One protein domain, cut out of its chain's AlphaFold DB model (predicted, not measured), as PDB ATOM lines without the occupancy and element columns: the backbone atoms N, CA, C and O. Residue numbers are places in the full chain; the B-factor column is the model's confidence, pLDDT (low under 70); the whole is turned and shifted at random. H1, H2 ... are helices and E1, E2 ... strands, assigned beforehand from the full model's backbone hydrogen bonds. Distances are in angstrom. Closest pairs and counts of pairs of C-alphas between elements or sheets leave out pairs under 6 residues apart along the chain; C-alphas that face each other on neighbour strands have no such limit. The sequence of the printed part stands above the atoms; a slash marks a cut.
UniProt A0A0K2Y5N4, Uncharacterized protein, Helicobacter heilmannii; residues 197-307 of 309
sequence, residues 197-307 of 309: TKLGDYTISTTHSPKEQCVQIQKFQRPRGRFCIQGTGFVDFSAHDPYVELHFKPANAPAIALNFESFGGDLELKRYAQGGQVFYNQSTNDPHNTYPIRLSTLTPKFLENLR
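Overview. This is residues 197 to 307 of the 309 residues of an uncharacterized protein of Helicobacter heilmannii (UniProt A0A0K2Y5N4). Two twisted antiparallel sheets stand only partly face to face as a sandwich with nearly aligned strands: E1 to E4 have E5 and E6 across from them, while E7, E8 and E9 reach beyond. After the small helix H1 at the far edge, a tail folds back past E8 and ends with the short helix H2 grazing the smaller sheet. The printed part has 111 residues, with nine named strands, E1 to E9, then H1 and H2; the sheet orders are E1 - E2 - E3 - E4 and E5 - E6 - E7 - E8 - E9, and the class is mostly strand. It is compact, with a radius of gyration of the C-alphas of 13.5 A and spans of 41 by 32 by 23 A.

Along the chain. Find C-alpha 197 at (-21.564, 52.932, -46.765), where E1, residues 197 to 199, begins. E2 takes residues 202 to 208, 19.8 A; E3 212 to 219, 22.3 A; E4 222 to 230, 23.5 A, with a bend of 51 degrees at residue 225. From C-alpha 233 at (-39.525, 47.022, -37.474), E5 runs 24.0 A to residue 240. E6 follows at 243 to 250, 23.1 A; E7 at 256 to 263, 22.1 A; E8 at 266 to 274, 23.2 A, bending by 54 degrees at residue 270; E9 at 277 to 281. H1 is residues 282 to 285, and H2, residues 300 to 305, ends at (-39.499, 30.762, -50.102).

Arrangement. Start with the meander E1 E2 E3 E4, each strand the antiparallel neighbour of the one before: look for N 199 and O 202 at 2.9 A, N 205 and O 216 at 2.9 A, and N 215 and O 227 at 2.8 A. E5 to E9 form a second meander, with N 236 and O 247 at 2.8 A, N 246 and O 258 at 2.8 A, N 259 and O 271 at 2.8 A, and N 272 and O 280 at 2.9 A. Between the sheets, the closest C-alphas of E3 and E5 are Gln 213 and Val 235, 6.1 A apart. E4 and E7 are apart. H1 is on the larger sheet, at a height over the sheet of 7.6 A. Residues 293 to 294 pair antiparallel with residues 268 to 269 of E8. H2 only grazes the smaller sheet, with residues 300 to 303; its closest C-alpha to E4 is Pro 300, 6.1 A from Phe 227. In H2 every O i to N i+4 pair is within hydrogen-bond range; H1 is too short for such a pair.

Size, cuts and confidence. The C-alphas of Pro 210 and His 288, the two farthest apart, are 42.4 A from each other. The printed part has no cut. The link from H1 to H2, residues 286 to 299, is long; the other links are tight. Mean pLDDT of the printed part is 72.4, and 40 residues are under 70, among them 275 to 293 and 296 to 307.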
ATOM      1  N   THR A 197     -22.986  53.279 -46.826       85.44
ATOM      2  CA  THR A 197     -21.564  52.932 -46.765       85.44
ATOM      3  C   THR A 197     -21.124  52.343 -48.098       85.44
ATOM      4  O   THR A 197     -21.894  51.655 -48.776       85.44
ATOM      5  N   LYS A 198     -19.865  52.593 -48.471       79.62
ATOM      6  CA  LYS A 198     -19.221  51.952 -49.619       79.62
ATOM      7  C   LYS A 198     -18.394  50.747 -49.186       79.62
ATOM      8  O   LYS A 198     -17.683  50.814 -48.190       79.62
ATOM      9  N   LEU A 199     -18.458  49.685 -49.979       75.88
ATOM     10  CA  LEU A 199     -17.648  48.483 -49.835       75.88
ATOM     11  C   LEU A 199     -17.089  48.108 -51.209       75.88
ATOM     12  O   LEU A 199     -17.803  47.528 -52.027       75.88
ATOM     13  N   GLY A 200     -15.845  48.491 -51.494       74.62
ATOM     14  CA  GLY A 200     -15.300  48.401 -52.850       74.62
ATOM     15  C   GLY A 200     -16.222  49.096 -53.863       74.62
ATOM     16  O   GLY A 200     -16.534  50.278 -53.719       74.62
ATOM     17  N   ASP A 201     -16.710  48.335 -54.844       74.06
ATOM     18  CA  ASP A 201     -17.632  48.808 -55.890       74.06
ATOM     19  C   ASP A 201     -19.103  48.884 -55.447       74.06
ATOM     20  O   ASP A 201     -19.971  49.334 -56.212       74.06
ATOM     21  N   TYR A 202     -19.410  48.399 -54.242       78.06
ATOM     22  CA  TYR A 202     -20.760  48.366 -53.708       78.06
ATOM     23  C   TYR A 202     -21.086  49.622 -52.910       78.06
ATOM     24  O   TYR A 202     -20.261  50.167 -52.180       78.06
ATOM     25  N   THR A 203     -22.333  50.062 -53.017       86.50
ATOM     26  CA  THR A 203     -22.953  51.024 -52.107       86.50
ATOM     27  C   THR A 203     -24.115  50.321 -51.427       86.50
ATOM     28  O   THR A 203     -25.038  49.857 -52.101       86.50
ATOM     29  N   ILE A 204     -24.051  50.208 -50.104       90.00
ATOM     30  CA  ILE A 204     -25.142  49.691 -49.280       90.00
ATOM     31  C   ILE A 204     -25.809  50.885 -48.608       90.00
ATOM     32  O   ILE A 204     -25.130  51.801 -48.142       90.00
ATOM     33  N   SER A 205     -27.137  50.916 -48.611       90.00
ATOM     34  CA  SER A 205     -27.910  52.003 -48.014       90.00
ATOM     35  C   SER A 205     -29.187  51.490 -47.369       90.00
ATOM     36  O   SER A 205     -29.767  50.518 -47.853       90.00
ATOM     37  N   THR A 206     -29.625  52.144 -46.294       89.56
ATOM     38  CA  THR A 206     -30.954  51.929 -45.718       89.56
ATOM     39  C   THR A 206     -31.940  52.989 -46.191       89.56
ATOM     40  O   THR A 206     -31.581  54.134 -46.468       89.56
ATOM     41  N   THR A 207     -33.210  52.613 -46.285       83.62
ATOM     42  CA  THR A 207     -34.322  53.537 -46.515       83.62
ATOM     43  C   THR A 207     -35.400  53.248 -45.488       83.62
ATOM     44  O   THR A 207     -35.820  52.100 -45.343       83.62
ATOM     45  N   HIS A 208     -35.852  54.282 -44.783       83.31
ATOM     46  CA  HIS A 208     -36.879  54.163 -43.753       83.31
ATOM     47  C   HIS A 208     -38.112  54.956 -44.172       83.31
ATOM     48  O   HIS A 208     -38.032  56.158 -44.420       83.31
ATOM     49  N   SER A 209     -39.255  54.280 -44.253       76.88
ATOM     50  CA  SER A 209     -40.554  54.905 -44.472       76.88
ATOM     51  C   SER A 209     -41.595  54.304 -43.519       76.88
ATOM     52  O   SER A 209     -41.384  53.207 -43.000       76.88
ATOM     53  N   PRO A 210     -42.748  54.964 -43.314       71.50
ATOM     54  CA  PRO A 210     -43.831  54.411 -42.496       71.50
ATOM     55  C   PRO A 210     -44.421  53.094 -43.029       71.50
ATOM     56  O   PRO A 210     -45.077  52.374 -42.283       71.50
ATOM     57  N   LYS A 211     -44.230  52.790 -44.321       75.31
ATOM     58  CA  LYS A 211     -44.801  51.605 -44.984       75.31
ATOM     59  C   LYS A 211     -43.811  50.446 -45.082       75.31
ATOM     60  O   LYS A 211     -44.211  49.287 -45.014       75.31
ATOM     61  N   GLU A 212     -42.534  50.763 -45.251       80.38
ATOM     62  CA  GLU A 212     -41.465  49.786 -45.434       80.38
ATOM     63  C   GLU A 212     -40.120  50.327 -44.948       80.38
ATOM     64  O   GLU A 212     -39.823  51.522 -45.066       80.38
ATOM     65  N   GLN A 213     -39.285  49.418 -44.456       83.50
ATOM     66  CA  GLN A 213     -37.871  49.666 -44.205       83.50
ATOM     67  C   GLN A 213     -37.049  48.719 -45.065       83.50
ATOM     68  O   GLN A 213     -37.334  47.523 -45.099       83.50
ATOM     69  N   CYS A 214     -36.044  49.245 -45.761       85.06
ATOM     70  CA  CYS A 214     -35.289  48.486 -46.747       85.06
ATOM     71  C   CYS A 214     -33.781  48.667 -46.598       85.06
ATOM     72  O   CYS A 214     -33.316  49.757 -46.271       85.06
ATOM     73  N   VAL A 215     -33.024  47.634 -46.967       88.75
ATOM     74  CA  VAL A 215     -31.629  47.762 -47.401       88.75
ATOM     75  C   VAL A 215     -31.570  47.621 -48.911       88.75
ATOM     76  O   VAL A 215     -32.121  46.680 -49.489       88.75
ATOM     77  N   GLN A 216     -30.850  48.536 -49.544       88.38
ATOM     78  CA  GLN A 216     -30.522  48.483 -50.955       88.38
ATOM     79  C   GLN A 216     -29.016  48.319 -51.140       88.38
ATOM     80  O   GLN A 216     -28.220  49.072 -50.581       88.38
ATOM     81  N   ILE A 217     -28.645  47.342 -51.964       86.19
ATOM     82  CA  ILE A 217     -27.276  47.088 -52.400       86.19
ATOM     83  C   ILE A 217     -27.187  47.456 -53.874       86.19
ATOM     84  O   ILE A 217     -27.910  46.916 -54.719       86.19
ATOM     85  N   GLN A 218     -26.279  48.370 -54.185       81.56
ATOM     86  CA  GLN A 218     -25.950  48.777 -55.542       81.56
ATOM     87  C   GLN A 218     -24.497  48.428 -55.841       81.56
ATOM     88  O   GLN A 218     -23.661  48.493 -54.948       81.56
ATOM     89  N   LYS A 219     -24.183  48.100 -57.095       76.50
ATOM     90  CA  LYS A 219     -22.807  47.975 -57.594       76.50
ATOM     91  C   LYS A 219     -22.635  48.931 -58.762       76.50
ATOM     92  O   LYS A 219     -23.403  48.829 -59.718       76.50
ATOM     93  N   PHE A 220     -21.690  49.867 -58.685       67.19
ATOM     94  CA  PHE A 220     -21.541  50.936 -59.689       67.19
ATOM     95  C   PHE A 220     -22.879  51.624 -60.028       67.19
ATOM     96  O   PHE A 220     -23.253  51.742 -61.192       67.19
ATOM     97  N   GLN A 221     -23.652  51.993 -58.999       65.06
ATOM     98  CA  GLN A 221     -24.994  52.596 -59.107       65.06
ATOM     99  C   GLN A 221     -26.091  51.701 -59.720       65.06
ATOM    100  O   GLN A 221     -27.249  52.111 -59.790       65.06
ATOM    101  N   ARG A 222     -25.791  50.455 -60.115       67.56
ATOM    102  CA  ARG A 222     -26.809  49.495 -60.573       67.56
ATOM    103  C   ARG A 222     -27.411  48.735 -59.391       67.56
ATOM    104  O   ARG A 222     -26.646  48.211 -58.580       67.56
ATOM    105  N   PRO A 223     -28.744  48.605 -59.295       72.31
ATOM    106  CA  PRO A 223     -29.378  47.829 -58.234       72.31
ATOM    107  C   PRO A 223     -29.000  46.346 -58.349       72.31
ATOM    108  O   PRO A 223     -29.109  45.745 -59.417       72.31
ATOM    109  N   ARG A 224     -28.539  45.762 -57.240       75.12
ATOM    110  CA  ARG A 224     -28.162  44.340 -57.133       75.12
ATOM    111  C   ARG A 224     -29.024  43.575 -56.144       75.12
ATOM    112  O   ARG A 224     -29.263  42.394 -56.351       75.12
ATOM    113  N   GLY A 225     -29.504  44.250 -55.107       78.38
ATOM    114  CA  GLY A 225     -30.432  43.683 -54.140       78.38
ATOM    115  C   GLY A 225     -31.236  44.782 -53.465       78.38
ATOM    116  O   GLY A 225     -30.729  45.883 -53.238       78.38
ATOM    117  N   ARG A 226     -32.494  44.481 -53.159       83.50
ATOM    118  CA  ARG A 226     -33.364  45.321 -52.338       83.50
ATOM    119  C   ARG A 226     -34.163  44.398 -51.430       83.50
ATOM    120  O   ARG A 226     -34.937  43.583 -51.921       83.50
ATOM    121  N   PHE A 227     -33.952  44.528 -50.129       83.12
ATOM    122  CA  PHE A 227     -34.566  43.685 -49.111       83.12
ATOM    123  C   PHE A 227     -35.350  44.577 -48.177       83.12
ATOM    124  O   PHE A 227     -34.776  45.504 -47.611       83.12
ATOM    125  N   CYS A 228     -36.644  44.317 -48.044       82.31
ATOM    126  CA  CYS A 228     -37.543  45.167 -47.288       82.31
ATOM    127  C   CYS A 228     -38.326  44.343 -46.274       82.31
ATOM    128  O   CYS A 228     -38.719  43.214 -46.562       82.31
ATOM    129  N   ILE A 229     -38.592  44.940 -45.119       81.38
ATOM    130  CA  ILE A 229     -39.646  44.495 -44.209       81.38
ATOM    131  C   ILE A 229     -40.837  45.441 -44.353       81.38
ATOM    132  O   ILE A 229     -40.665  46.652 -44.519       81.38
ATOM    133  N   GLN A 230     -42.041  44.881 -44.304       80.25
ATOM    134  CA  GLN A 230     -43.275  45.660 -44.322       80.25
ATOM    135  C   GLN A 230     -43.638  46.121 -42.908       80.25
ATOM    136  O   GLN A 230     -43.490  45.369 -41.944       80.25
ATOM    137  N   GLY A 231     -44.159  47.343 -42.801       72.44
ATOM    138  CA  GLY A 231     -44.640  47.905 -41.542       72.44
ATOM    139  C   GLY A 231     -43.528  48.238 -40.545       72.44
ATOM    140  O   GLY A 231     -42.407  48.593 -40.910       72.44
ATOM    141  N   THR A 232     -43.865  48.173 -39.258       71.94
ATOM    142  CA  THR A 232     -42.959  48.535 -38.163       71.94
ATOM    143  C   THR A 232     -41.894  47.464 -37.933       71.94
ATOM    144  O   THR A 232     -42.195  46.272 -37.824       71.94
ATOM    145  N   GLY A 233     -40.648  47.894 -37.776       76.31
ATOM    146  CA  GLY A 233     -39.525  47.022 -37.474       76.31
ATOM    147  C   GLY A 233     -38.210  47.781 -37.541       76.31
ATOM    148  O   GLY A 233     -38.188  49.005 -37.403       76.31
ATOM    149  N   PHE A 234     -37.133  47.038 -37.733       81.56
ATOM    150  CA  PHE A 234     -35.781  47.556 -37.825       81.56
ATOM    151  C   PHE A 234     -35.040  46.878 -38.971       81.56
ATOM    152  O   PHE A 234     -35.073  45.649 -39.087       81.56
ATOM    153  N   VAL A 235     -34.361  47.663 -39.800       84.44
ATOM    154  CA  VAL A 235     -33.444  47.154 -40.817       84.44
ATOM    155  C   VAL A 235     -32.126  47.880 -40.697       84.44
ATOM    156  O   VAL A 235     -32.086  49.106 -40.637       84.44
ATOM    157  N   ASP A 236     -31.046  47.113 -40.719       86.69
ATOM    158  CA  ASP A 236     -29.714  47.666 -40.666       86.69
ATOM    159  C   ASP A 236     -28.691  46.797 -41.402       86.69
ATOM    160  O   ASP A 236     -28.988  45.685 -41.841       86.69
ATOM    161  N   PHE A 237     -27.477  47.307 -41.572       88.38
ATOM    162  CA  PHE A 237     -26.382  46.558 -42.177       88.38
ATOM    163  C   PHE A 237     -25.032  46.890 -41.543       88.38
ATOM    164  O   PHE A 237     -24.757  48.044 -41.237       88.38
ATOM    165  N   SER A 238     -24.143  45.914 -41.421       86.38
ATOM    166  CA  SER A 238     -22.724  46.129 -41.131       86.38
ATOM    167  C   SER A 238     -21.917  45.804 -42.384       86.38
ATOM    168  O   SER A 238     -22.159  44.785 -43.020       86.38
ATOM    169  N   ALA A 239     -20.974  46.659 -42.771       82.69
ATOM    170  CA  ALA A 239     -20.137  46.427 -43.947       82.69
ATOM    171  C   ALA A 239     -18.670  46.656 -43.588       82.69
ATOM    172  O   ALA A 239     -18.309  47.733 -43.110       82.69
ATOM    173  N   HIS A 240     -17.840  45.643 -43.813       78.25
ATOM    174  CA  HIS A 240     -16.400  45.667 -43.577       78.25
ATOM    175  C   HIS A 240     -15.742  44.740 -44.591       78.25
ATOM    176  O   HIS A 240     -16.107  43.580 -44.650       78.25
ATOM    177  N   ASP A 241     -14.810  45.227 -45.408       65.75
ATOM    178  CA  ASP A 241     -14.259  44.426 -46.512       65.75
ATOM    179  C   ASP A 241     -13.626  43.117 -46.002       65.75
ATOM    180  O   ASP A 241     -12.840  43.178 -45.051       65.75
ATOM    181  N   PRO A 242     -13.964  41.939 -46.577       71.12
ATOM    182  CA  PRO A 242     -14.835  41.685 -47.741       71.12
ATOM    183  C   PRO A 242     -16.321  41.398 -47.427       71.12
ATOM    184  O   PRO A 242     -17.073  41.015 -48.322       71.12
ATOM    185  N   TYR A 243     -16.774  41.540 -46.188       79.69
ATOM    186  CA  TYR A 243     -18.089  41.116 -45.712       79.69
ATOM    187  C   TYR A 243     -19.167  42.216 -45.689       79.69
ATOM    188  O   TYR A 243     -18.929  43.393 -45.395       79.69
ATOM    189  N   VAL A 244     -20.408  41.795 -45.936       88.31
ATOM    190  CA  VAL A 244     -21.631  42.574 -45.694       88.31
ATOM    191  C   VAL A 244     -22.578  41.731 -44.864       88.31
ATOM    192  O   VAL A 244     -22.956  40.640 -45.267       88.31
ATOM    193  N   GLU A 245     -23.032  42.257 -43.740       90.69
ATOM    194  CA  GLU A 245     -24.072  41.639 -42.934       90.69
ATOM    195  C   GLU A 245     -25.329  42.500 -42.967       90.69
ATOM    196  O   GLU A 245     -25.275  43.698 -42.700       90.69
ATOM    197  N   LEU A 246     -26.463  41.896 -43.301       89.00
ATOM    198  CA  LEU A 246     -27.771  42.536 -43.293       89.00
ATOM    199  C   LEU A 246     -28.570  42.026 -42.099       89.00
ATOM    200  O   LEU A 246     -28.680  40.816 -41.899       89.00
ATOM    201  N   HIS A 247     -29.160  42.949 -41.352       88.31
ATOM    202  CA  HIS A 247     -29.922  42.693 -40.137       88.31
ATOM    203  C   HIS A 247     -31.353  43.176 -40.327       88.31
ATOM    204  O   HIS A 247     -31.588  44.336 -40.654       88.31
ATOM    205  N   PHE A 248     -32.322  42.300 -40.091       85.69
ATOM    206  CA  PHE A 248     -33.741  42.629 -40.171       85.69
ATOM    207  C   PHE A 248     -34.433  42.161 -38.896       85.69
ATOM    208  O   PHE A 248     -34.290  41.013 -38.483       85.69
ATOM    209  N   LYS A 249     -35.231  43.020 -38.275       84.69
ATOM    210  CA  LYS A 249     -36.064  42.673 -37.126       84.69
ATOM    211  C   LYS A 249     -37.471  43.236 -37.333       84.69
ATOM    212  O   LYS A 249     -37.739  44.379 -36.966       84.69
ATOM    213  N   PRO A 250     -38.385  42.446 -37.917       82.44
ATOM    214  CA  PRO A 250     -39.800  42.801 -37.952       82.44
ATOM    215  C   PRO A 250     -40.376  42.846 -36.529       82.44
ATOM    216  O   PRO A 250     -39.931  42.087 -35.662       82.44
ATOM    217  N   ALA A 251     -41.381  43.696 -36.284       79.62
ATOM    218  CA  ALA A 251     -41.987  43.838 -34.954       79.62
ATOM    219  C   ALA A 251     -42.523  42.506 -34.395       79.62
ATOM    220  O   ALA A 251     -42.233  42.154 -33.255       79.62
ATOM    221  N   ASN A 252     -43.216  41.729 -35.233       79.88
ATOM    222  CA  ASN A 252     -43.915  40.502 -34.831       79.88
ATOM    223  C   ASN A 252     -43.284  39.218 -35.401       79.88
ATOM    224  O   ASN A 252     -43.962  38.201 -35.513       79.88
ATOM    225  N   ALA A 253     -42.006  39.247 -35.793       73.69
ATOM    226  CA  ALA A 253     -41.308  38.067 -36.313       73.69
ATOM    227  C   ALA A 253     -39.879  37.955 -35.753       73.69
ATOM    228  O   ALA A 253     -39.329  38.947 -35.256       73.69
ATOM    229  N   PRO A 254     -39.249  36.767 -35.803       74.69
ATOM    230  CA  PRO A 254     -37.865  36.597 -35.372       74.69
ATOM    231  C   PRO A 254     -36.892  37.492 -36.155       74.69
ATOM    232  O   PRO A 254     -37.134  37.821 -37.315       74.69
ATOM    233  N   ALA A 255     -35.780  37.877 -35.517       81.31
ATOM    234  CA  ALA A 255     -34.702  38.598 -36.197       81.31
ATOM    235  C   ALA A 255     -34.093  37.722 -37.298       81.31
ATOM    236  O   ALA A 255     -33.951  36.520 -37.092       81.31
ATOM    237  N   ILE A 256     -33.709  38.322 -38.418       82.00
ATOM    238  CA  ILE A 256     -33.064  37.686 -39.564       82.00
ATOM    239  C   ILE A 256     -31.702  38.346 -39.775       82.00
ATOM    240  O   ILE A 256     -31.606  39.573 -39.813       82.00
ATOM    241  N   ALA A 257     -30.667  37.530 -39.947       83.81
ATOM    242  CA  ALA A 257     -29.325  37.968 -40.304       83.81
ATOM    243  C   ALA A 257     -28.853  37.240 -41.567       83.81
ATOM    244  O   ALA A 257     -28.908  36.008 -41.641       83.81
ATOM    245  N   LEU A 258     -28.378  38.003 -42.552       85.25
ATOM    246  CA  LEU A 258     -27.767  37.496 -43.782       85.25
ATOM    247  C   LEU A 258     -26.327  37.990 -43.848       85.25
ATOM    248  O   LEU A 258     -26.100  39.194 -43.920       85.25
ATOM    249  N   ASN A 259     -25.363  37.077 -43.848       89.12
ATOM    250  CA  ASN A 259     -23.951  37.405 -43.985       89.12
ATOM    251  C   ASN A 259     -23.480  37.047 -45.392       89.12
ATOM    252  O   ASN A 259     -23.654  35.912 -45.843       89.12
ATOM    253  N   PHE A 260     -22.887  38.023 -46.059       87.56
ATOM    254  CA  PHE A 260     -22.332  37.945 -47.391       87.56
ATOM    255  C   PHE A 260     -20.833  38.169 -47.367       87.56
ATOM    256  O   PHE A 260     -20.336  39.013 -46.629       87.56
ATOM    257  N   GLU A 261     -20.142  37.510 -48.283       84.19
ATOM    258  CA  GLU A 261     -18.754  37.795 -48.614       84.19
ATOM    259  C   GLU A 261     -18.659  38.250 -50.071       84.19
ATOM    260  O   GLU A 261     -19.273  37.669 -50.970       84.19
ATOM    261  N   SER A 262     -17.879  39.298 -50.312       69.56
ATOM    262  CA  SER A 262     -17.478  39.736 -51.641       69.56
ATOM    263  C   SER A 262     -16.494  38.733 -52.219       69.56
ATOM    264  O   SER A 262     -15.327  38.679 -51.832       69.56
ATOM    265  N   PHE A 263     -16.970  37.929 -53.167       61.34
ATOM    266  CA  PHE A 263     -16.166  36.910 -53.827       61.34
ATOM    267  C   PHE A 263     -16.466  36.874 -55.325       61.34
ATOM    268  O   PHE A 263     -17.612  36.936 -55.773       61.34
ATOM    269  N   GLY A 264     -15.412  36.823 -56.145       52.38
ATOM    270  CA  GLY A 264     -15.550  36.710 -57.600       52.38
ATOM    271  C   GLY A 264     -16.352  37.842 -58.262       52.38
ATOM    272  O   GLY A 264     -16.899  37.636 -59.347       52.38
ATOM    273  N   GLY A 265     -16.453  39.020 -57.637       58.28
ATOM    274  CA  GLY A 265     -17.180  40.178 -58.164       58.28
ATOM    275  C   GLY A 265     -18.699  40.153 -57.956       58.28
ATOM    276  O   GLY A 265     -19.385  40.957 -58.594       58.28
ATOM    277  N   ASP A 266     -19.214  39.270 -57.100       65.81
ATOM    278  CA  ASP A 266     -20.586  39.299 -56.574       65.81
ATOM    279  C   ASP A 266     -20.557  39.200 -55.036       65.81
ATOM    280  O   ASP A 266     -19.487  39.024 -54.452       65.81
ATOM    281  N   LEU A 267     -21.712  39.330 -54.387       79.62
ATOM    282  CA  LEU A 267     -21.860  38.988 -52.969       79.62
ATOM    283  C   LEU A 267     -22.409  37.561 -52.856       79.62
ATOM    284  O   LEU A 267     -23.469  37.260 -53.407       79.62
ATOM    285  N   GLU A 268     -21.696  36.681 -52.163       85.12
ATOM    286  CA  GLU A 268     -22.117  35.304 -51.893       85.12
ATOM    287  C   GLU A 268     -22.607  35.191 -50.457       85.12
ATOM    288  O   GLU A 268     -21.901  35.579 -49.529       85.12
ATOM    289  N   LEU A 269     -23.809  34.656 -50.264       81.81
ATOM    290  CA  LEU A 269     -24.338  34.359 -48.944       81.81
ATOM    291  C   LEU A 269     -23.451  33.289 -48.307       81.81
ATOM    292  O   LEU A 269     -23.302  32.193 -48.843       81.81
ATOM    293  N   LYS A 270     -22.875  33.613 -47.155       83.12
ATOM    294  CA  LYS A 270     -22.110  32.684 -46.325       83.12
ATOM    295  C   LYS A 270     -22.924  32.169 -45.159       83.12
ATOM    296  O   LYS A 270     -22.720  31.035 -44.742       83.12
ATOM    297  N   ARG A 271     -23.879  32.955 -44.655       80.00
ATOM    298  CA  ARG A 271     -24.735  32.519 -43.551       80.00
ATOM    299  C   ARG A 271     -26.109  33.170 -43.585       80.00
ATOM    300  O   ARG A 271     -26.219  34.366 -43.830       80.00
ATOM    301  N   TYR A 272     -27.132  32.387 -43.265       78.81
ATOM    302  CA  TYR A 272     -28.481  32.856 -42.960       78.81
ATOM    303  C   TYR A 272     -28.896  32.325 -41.588       78.81
ATOM    304  O   TYR A 272     -28.856  31.116 -41.334       78.81
ATOM    305  N   ALA A 273     -29.287  33.242 -40.707       73.06
ATOM    306  CA  ALA A 273     -29.838  32.925 -39.402       73.06
ATOM    307  C   ALA A 273     -31.173  33.638 -39.183       73.06
ATOM    308  O   ALA A 273     -31.349  34.782 -39.602       73.06
ATOM    309  N   GLN A 274     -32.086  32.973 -38.481       75.00
ATOM    310  CA  GLN A 274     -33.367  33.528 -38.068       75.00
ATOM    311  C   GLN A 274     -33.685  33.085 -36.635       75.00
ATOM    312  O   GLN A 274     -33.560  31.912 -36.299       75.00
ATOM    313  N   GLY A 275     -34.048  34.023 -35.757       68.25
ATOM    314  CA  GLY A 275     -34.431  33.717 -34.370       68.25
ATOM    315  C   GLY A 275     -33.344  33.038 -33.525       68.25
ATOM    316  O   GLY A 275     -33.667  32.352 -32.566       68.25
ATOM    317  N   GLY A 276     -32.068  33.201 -33.889       61.59
ATOM    318  CA  GLY A 276     -30.936  32.520 -33.246       61.59
ATOM    319  C   GLY A 276     -30.583  31.158 -33.856       61.59
ATOM    320  O   GLY A 276     -29.493  30.650 -33.602       61.59
ATOM    321  N   GLN A 277     -31.435  30.604 -34.720       58.50
ATOM    322  CA  GLN A 277     -31.165  29.374 -35.461       58.50
ATOM    323  C   GLN A 277     -30.445  29.673 -36.782       58.50
ATOM    324  O   GLN A 277     -30.763  30.639 -37.474       58.50
ATOM    325  N   VAL A 278     -29.470  28.836 -37.143       68.56
ATOM    326  CA  VAL A 278     -28.756  28.908 -38.426       68.56
ATOM    327  C   VAL A 278     -29.433  27.979 -39.422       68.56
ATOM    328  O   VAL A 278     -29.492  26.774 -39.199       68.56
ATOM    329  N   PHE A 279     -29.929  28.541 -40.518       61.16
ATOM    330  CA  PHE A 279     -30.629  27.799 -41.573       61.16
ATOM    331  C   PHE A 279     -29.721  27.481 -42.754       61.16
ATOM    332  O   PHE A 279     -29.928  26.500 -43.462       61.16
ATOM    333  N   TYR A 280     -28.700  28.308 -42.960       60.81
ATOM    334  CA  TYR A 280     -27.665  28.061 -43.946       60.81
ATOM    335  C   TYR A 280     -26.335  28.582 -43.424       60.81
ATOM    336  O   TYR A 280     -26.254  29.699 -42.908       60.81
ATOM    337  N   ASN A 281     -25.295  27.781 -43.592       66.25
ATOM    338  CA  ASN A 281     -23.914  28.167 -43.398       66.25
ATOM    339  C   ASN A 281     -23.072  27.497 -44.486       66.25
ATOM    340  O   ASN A 281     -23.032  26.273 -44.584       66.25
ATOM    341  N   GLN A 282     -22.411  28.298 -45.317       67.31
ATOM    342  CA  GLN A 282     -21.668  27.813 -46.474       67.31
ATOM    343  C   GLN A 282     -20.600  26.798 -46.065       67.31
ATOM    344  O   GLN A 282     -20.486  25.770 -46.721       67.31
ATOM    345  N   SER A 283     -19.888  27.006 -44.954       54.78
ATOM    346  CA  SER A 283     -18.828  26.082 -44.536       54.78
ATOM    347  C   SER A 283     -19.337  24.688 -44.161       54.78
ATOM    348  O   SER A 283     -18.585  23.726 -44.269       54.78
ATOM    349  N   THR A 284     -20.604  24.552 -43.758       46.44
ATOM    350  CA  THR A 284     -21.210  23.261 -43.391       46.44
ATOM    351  C   THR A 284     -22.085  22.681 -44.495       46.44
ATOM    352  O   THR A 284     -22.080  21.476 -44.716       46.44
ATOM    353  N   ASN A 285     -22.863  23.521 -45.177       45.31
ATOM    354  CA  ASN A 285     -23.833  23.088 -46.181       45.31
ATOM    355  C   ASN A 285     -23.203  22.909 -47.566       45.31
ATOM    356  O   ASN A 285     -23.709  22.125 -48.364       45.31
ATOM    357  N   ASP A 286     -22.124  23.635 -47.853       44.91
ATOM    358  CA  ASP A 286     -21.385  23.559 -49.108       44.91
ATOM    359  C   ASP A 286     -19.898  23.896 -48.876       44.91
ATOM    360  O   ASP A 286     -19.407  24.939 -49.323       44.91
ATOM    361  N   PRO A 287     -19.160  23.032 -48.147       44.16
ATOM    362  CA  PRO A 287     -17.785  23.296 -47.702       44.16
ATOM    363  C   PRO A 287     -16.811  23.594 -48.848       44.16
ATOM    364  O   PRO A 287     -15.811  24.281 -48.656       44.16
ATOM    365  N   HIS A 288     -17.112  23.109 -50.054       54.16
ATOM    366  CA  HIS A 288     -16.310  23.333 -51.257       54.16
ATOM    367  C   HIS A 288     -16.811  24.503 -52.126       54.16
ATOM    368  O   HIS A 288     -16.250  24.743 -53.195       54.16
ATOM    369  N   ASN A 289     -17.835  25.236 -51.670       52.09
ATOM    370  CA  ASN A 289     -18.479  26.358 -52.367       52.09
ATOM    371  C   ASN A 289     -18.891  25.996 -53.811       52.09
ATOM    372  O   ASN A 289     -18.667  26.748 -54.763       52.09
ATOM    373  N   THR A 290     -19.426  24.790 -53.979       44.28
ATOM    374  CA  THR A 290     -19.840  24.182 -55.248       44.28
ATOM    375  C   THR A 290     -21.119  24.822 -55.792       44.28
ATOM    376  O   THR A 290     -21.262  24.979 -57.007       44.28
ATOM    377  N   TYR A 291     -22.020  25.233 -54.899       52.31
ATOM    378  CA  TYR A 291     -23.330  25.829 -55.152       52.31
ATOM    379  C   TYR A 291     -23.482  27.145 -54.365       52.31
ATOM    380  O   TYR A 291     -24.336  27.248 -53.476       52.31
ATOM    381  N   PRO A 292     -22.683  28.182 -54.687       61.59
ATOM    382  CA  PRO A 292     -22.731  29.442 -53.962       61.59
ATOM    383  C   PRO A 292     -24.091  30.117 -54.148       61.59
ATOM    384  O   PRO A 292     -24.555  30.333 -55.273       61.59
ATOM    385  N   ILE A 293     -24.710  30.518 -53.040       66.25
ATOM    386  CA  ILE A 293     -25.948  31.297 -53.066       66.25
ATOM    387  C   ILE A 293     -25.575  32.767 -53.296       66.25
ATOM    388  O   ILE A 293     -25.149  33.471 -52.385       66.25
ATOM    389  N   ARG A 294     -25.695  33.246 -54.535       75.19
ATOM    390  CA  ARG A 294     -25.292  34.614 -54.919       75.19
ATOM    391  C   ARG A 294     -26.400  35.624 -54.663       75.19
ATOM    392  O   ARG A 294     -27.572  35.312 -54.860       75.19
ATOM    393  N   LEU A 295     -26.042  36.869 -54.362       76.38
ATOM    394  CA  LEU A 295     -26.981  37.972 -54.148       76.38
ATOM    395  C   LEU A 295     -27.980  38.134 -55.299       76.38
ATOM    396  O   LEU A 295     -29.160  38.345 -55.053       76.38
ATOM    397  N   SER A 296     -27.545  37.957 -56.548       66.69
ATOM    398  CA  SER A 296     -28.436  38.030 -57.714       66.69
ATOM    399  C   SER A 296     -29.538  36.963 -57.731       66.69
ATOM    400  O   SER A 296     -30.519  37.114 -58.451       66.69
ATOM    401  N   THR A 297     -29.361  35.871 -56.983       61.72
ATOM    402  CA  THR A 297     -30.347  34.784 -56.839       61.72
ATOM    403  C   THR A 297     -31.278  34.999 -55.645       61.72
ATOM    404  O   THR A 297     -32.354  34.404 -55.575       61.72
ATOM    405  N   LEU A 298     -30.908  35.910 -54.741       64.56
ATOM    406  CA  LEU A 298     -31.678  36.287 -53.565       64.56
ATOM    407  C   LEU A 298     -32.707  37.353 -53.939       64.56
ATOM    408  O   LEU A 298     -32.477  38.555 -53.827       64.56
ATOM    409  N   THR A 299     -33.865  36.912 -54.412       53.00
ATOM    410  CA  THR A 299     -35.019  37.800 -54.604       53.00
ATOM    411  C   THR A 299     -35.751  38.033 -53.271       53.00
ATOM    412  O   THR A 299     -35.602  37.237 -52.349       53.00
ATOM    413  N   PRO A 300     -36.607  39.059 -53.127       50.91
ATOM    414  CA  PRO A 300     -37.510  39.159 -51.972       50.91
ATOM    415  C   PRO A 300     -38.355  37.886 -51.771       50.91
ATOM    416  O   PRO A 300     -38.507  37.407 -50.652       50.91
ATOM    417  N   LYS A 301     -38.767  37.247 -52.877       47.06
ATOM    418  CA  LYS A 301     -39.413  35.926 -52.875       47.06
ATOM    419  C   LYS A 301     -38.514  34.800 -52.365       47.06
ATOM    420  O   LYS A 301     -39.024  33.795 -51.900       47.06
ATOM    421  N   PHE A 302     -37.188  34.917 -52.451       52.62
ATOM    422  CA  PHE A 302     -36.268  33.936 -51.868       52.62
ATOM    423  C   PHE A 302     -36.362  33.936 -50.338       52.62
ATOM    424  O   PHE A 302     -36.380  32.865 -49.744       52.62
ATOM    425  N   LEU A 303     -36.507  35.106 -49.705       51.69
ATOM    426  CA  LEU A 303     -36.748  35.189 -48.258       51.69
ATOM    427  C   LEU A 303     -38.126  34.627 -47.873       51.69
ATOM    428  O   LEU A 303     -38.239  33.964 -46.850       51.69
ATOM    429  N   GLU A 304     -39.146  34.816 -48.717       45.88
ATOM    430  CA  GLU A 304     -40.466  34.185 -48.541       45.88
ATOM    431  C   GLU A 304     -40.413  32.651 -48.745       45.88
ATOM    432  O   GLU A 304     -41.049  31.896 -48.011       45.88
ATOM    433  N   ASN A 305     -39.615  32.174 -49.709       36.25
ATOM    434  CA  ASN A 305     -39.499  30.762 -50.102       36.25
ATOM    435  C   ASN A 305     -38.521  29.940 -49.253       36.25
ATOM    436  O   ASN A 305     -38.573  28.711 -49.304       36.25
ATOM    437  N   LEU A 306     -37.662  30.573 -48.450       40.84
ATOM    438  CA  LEU A 306     -36.756  29.897 -47.509       40.84
ATOM    439  C   LEU A 306     -37.482  29.186 -46.349       40.84
ATOM    440  O   LEU A 306     -36.827  28.655 -45.459       40.84
ATOM    441  N   ARG A 307     -38.821  29.119 -46.401       31.41
ATOM    442  CA  ARG A 307     -39.714  28.454 -45.449       31.41
ATOM    443  C   ARG A 307     -39.509  28.950 -44.023       31.41
ATOM    444  O   ARG A 307     -38.889  28.307 -43.188       31.41
TER     445      ARG A 307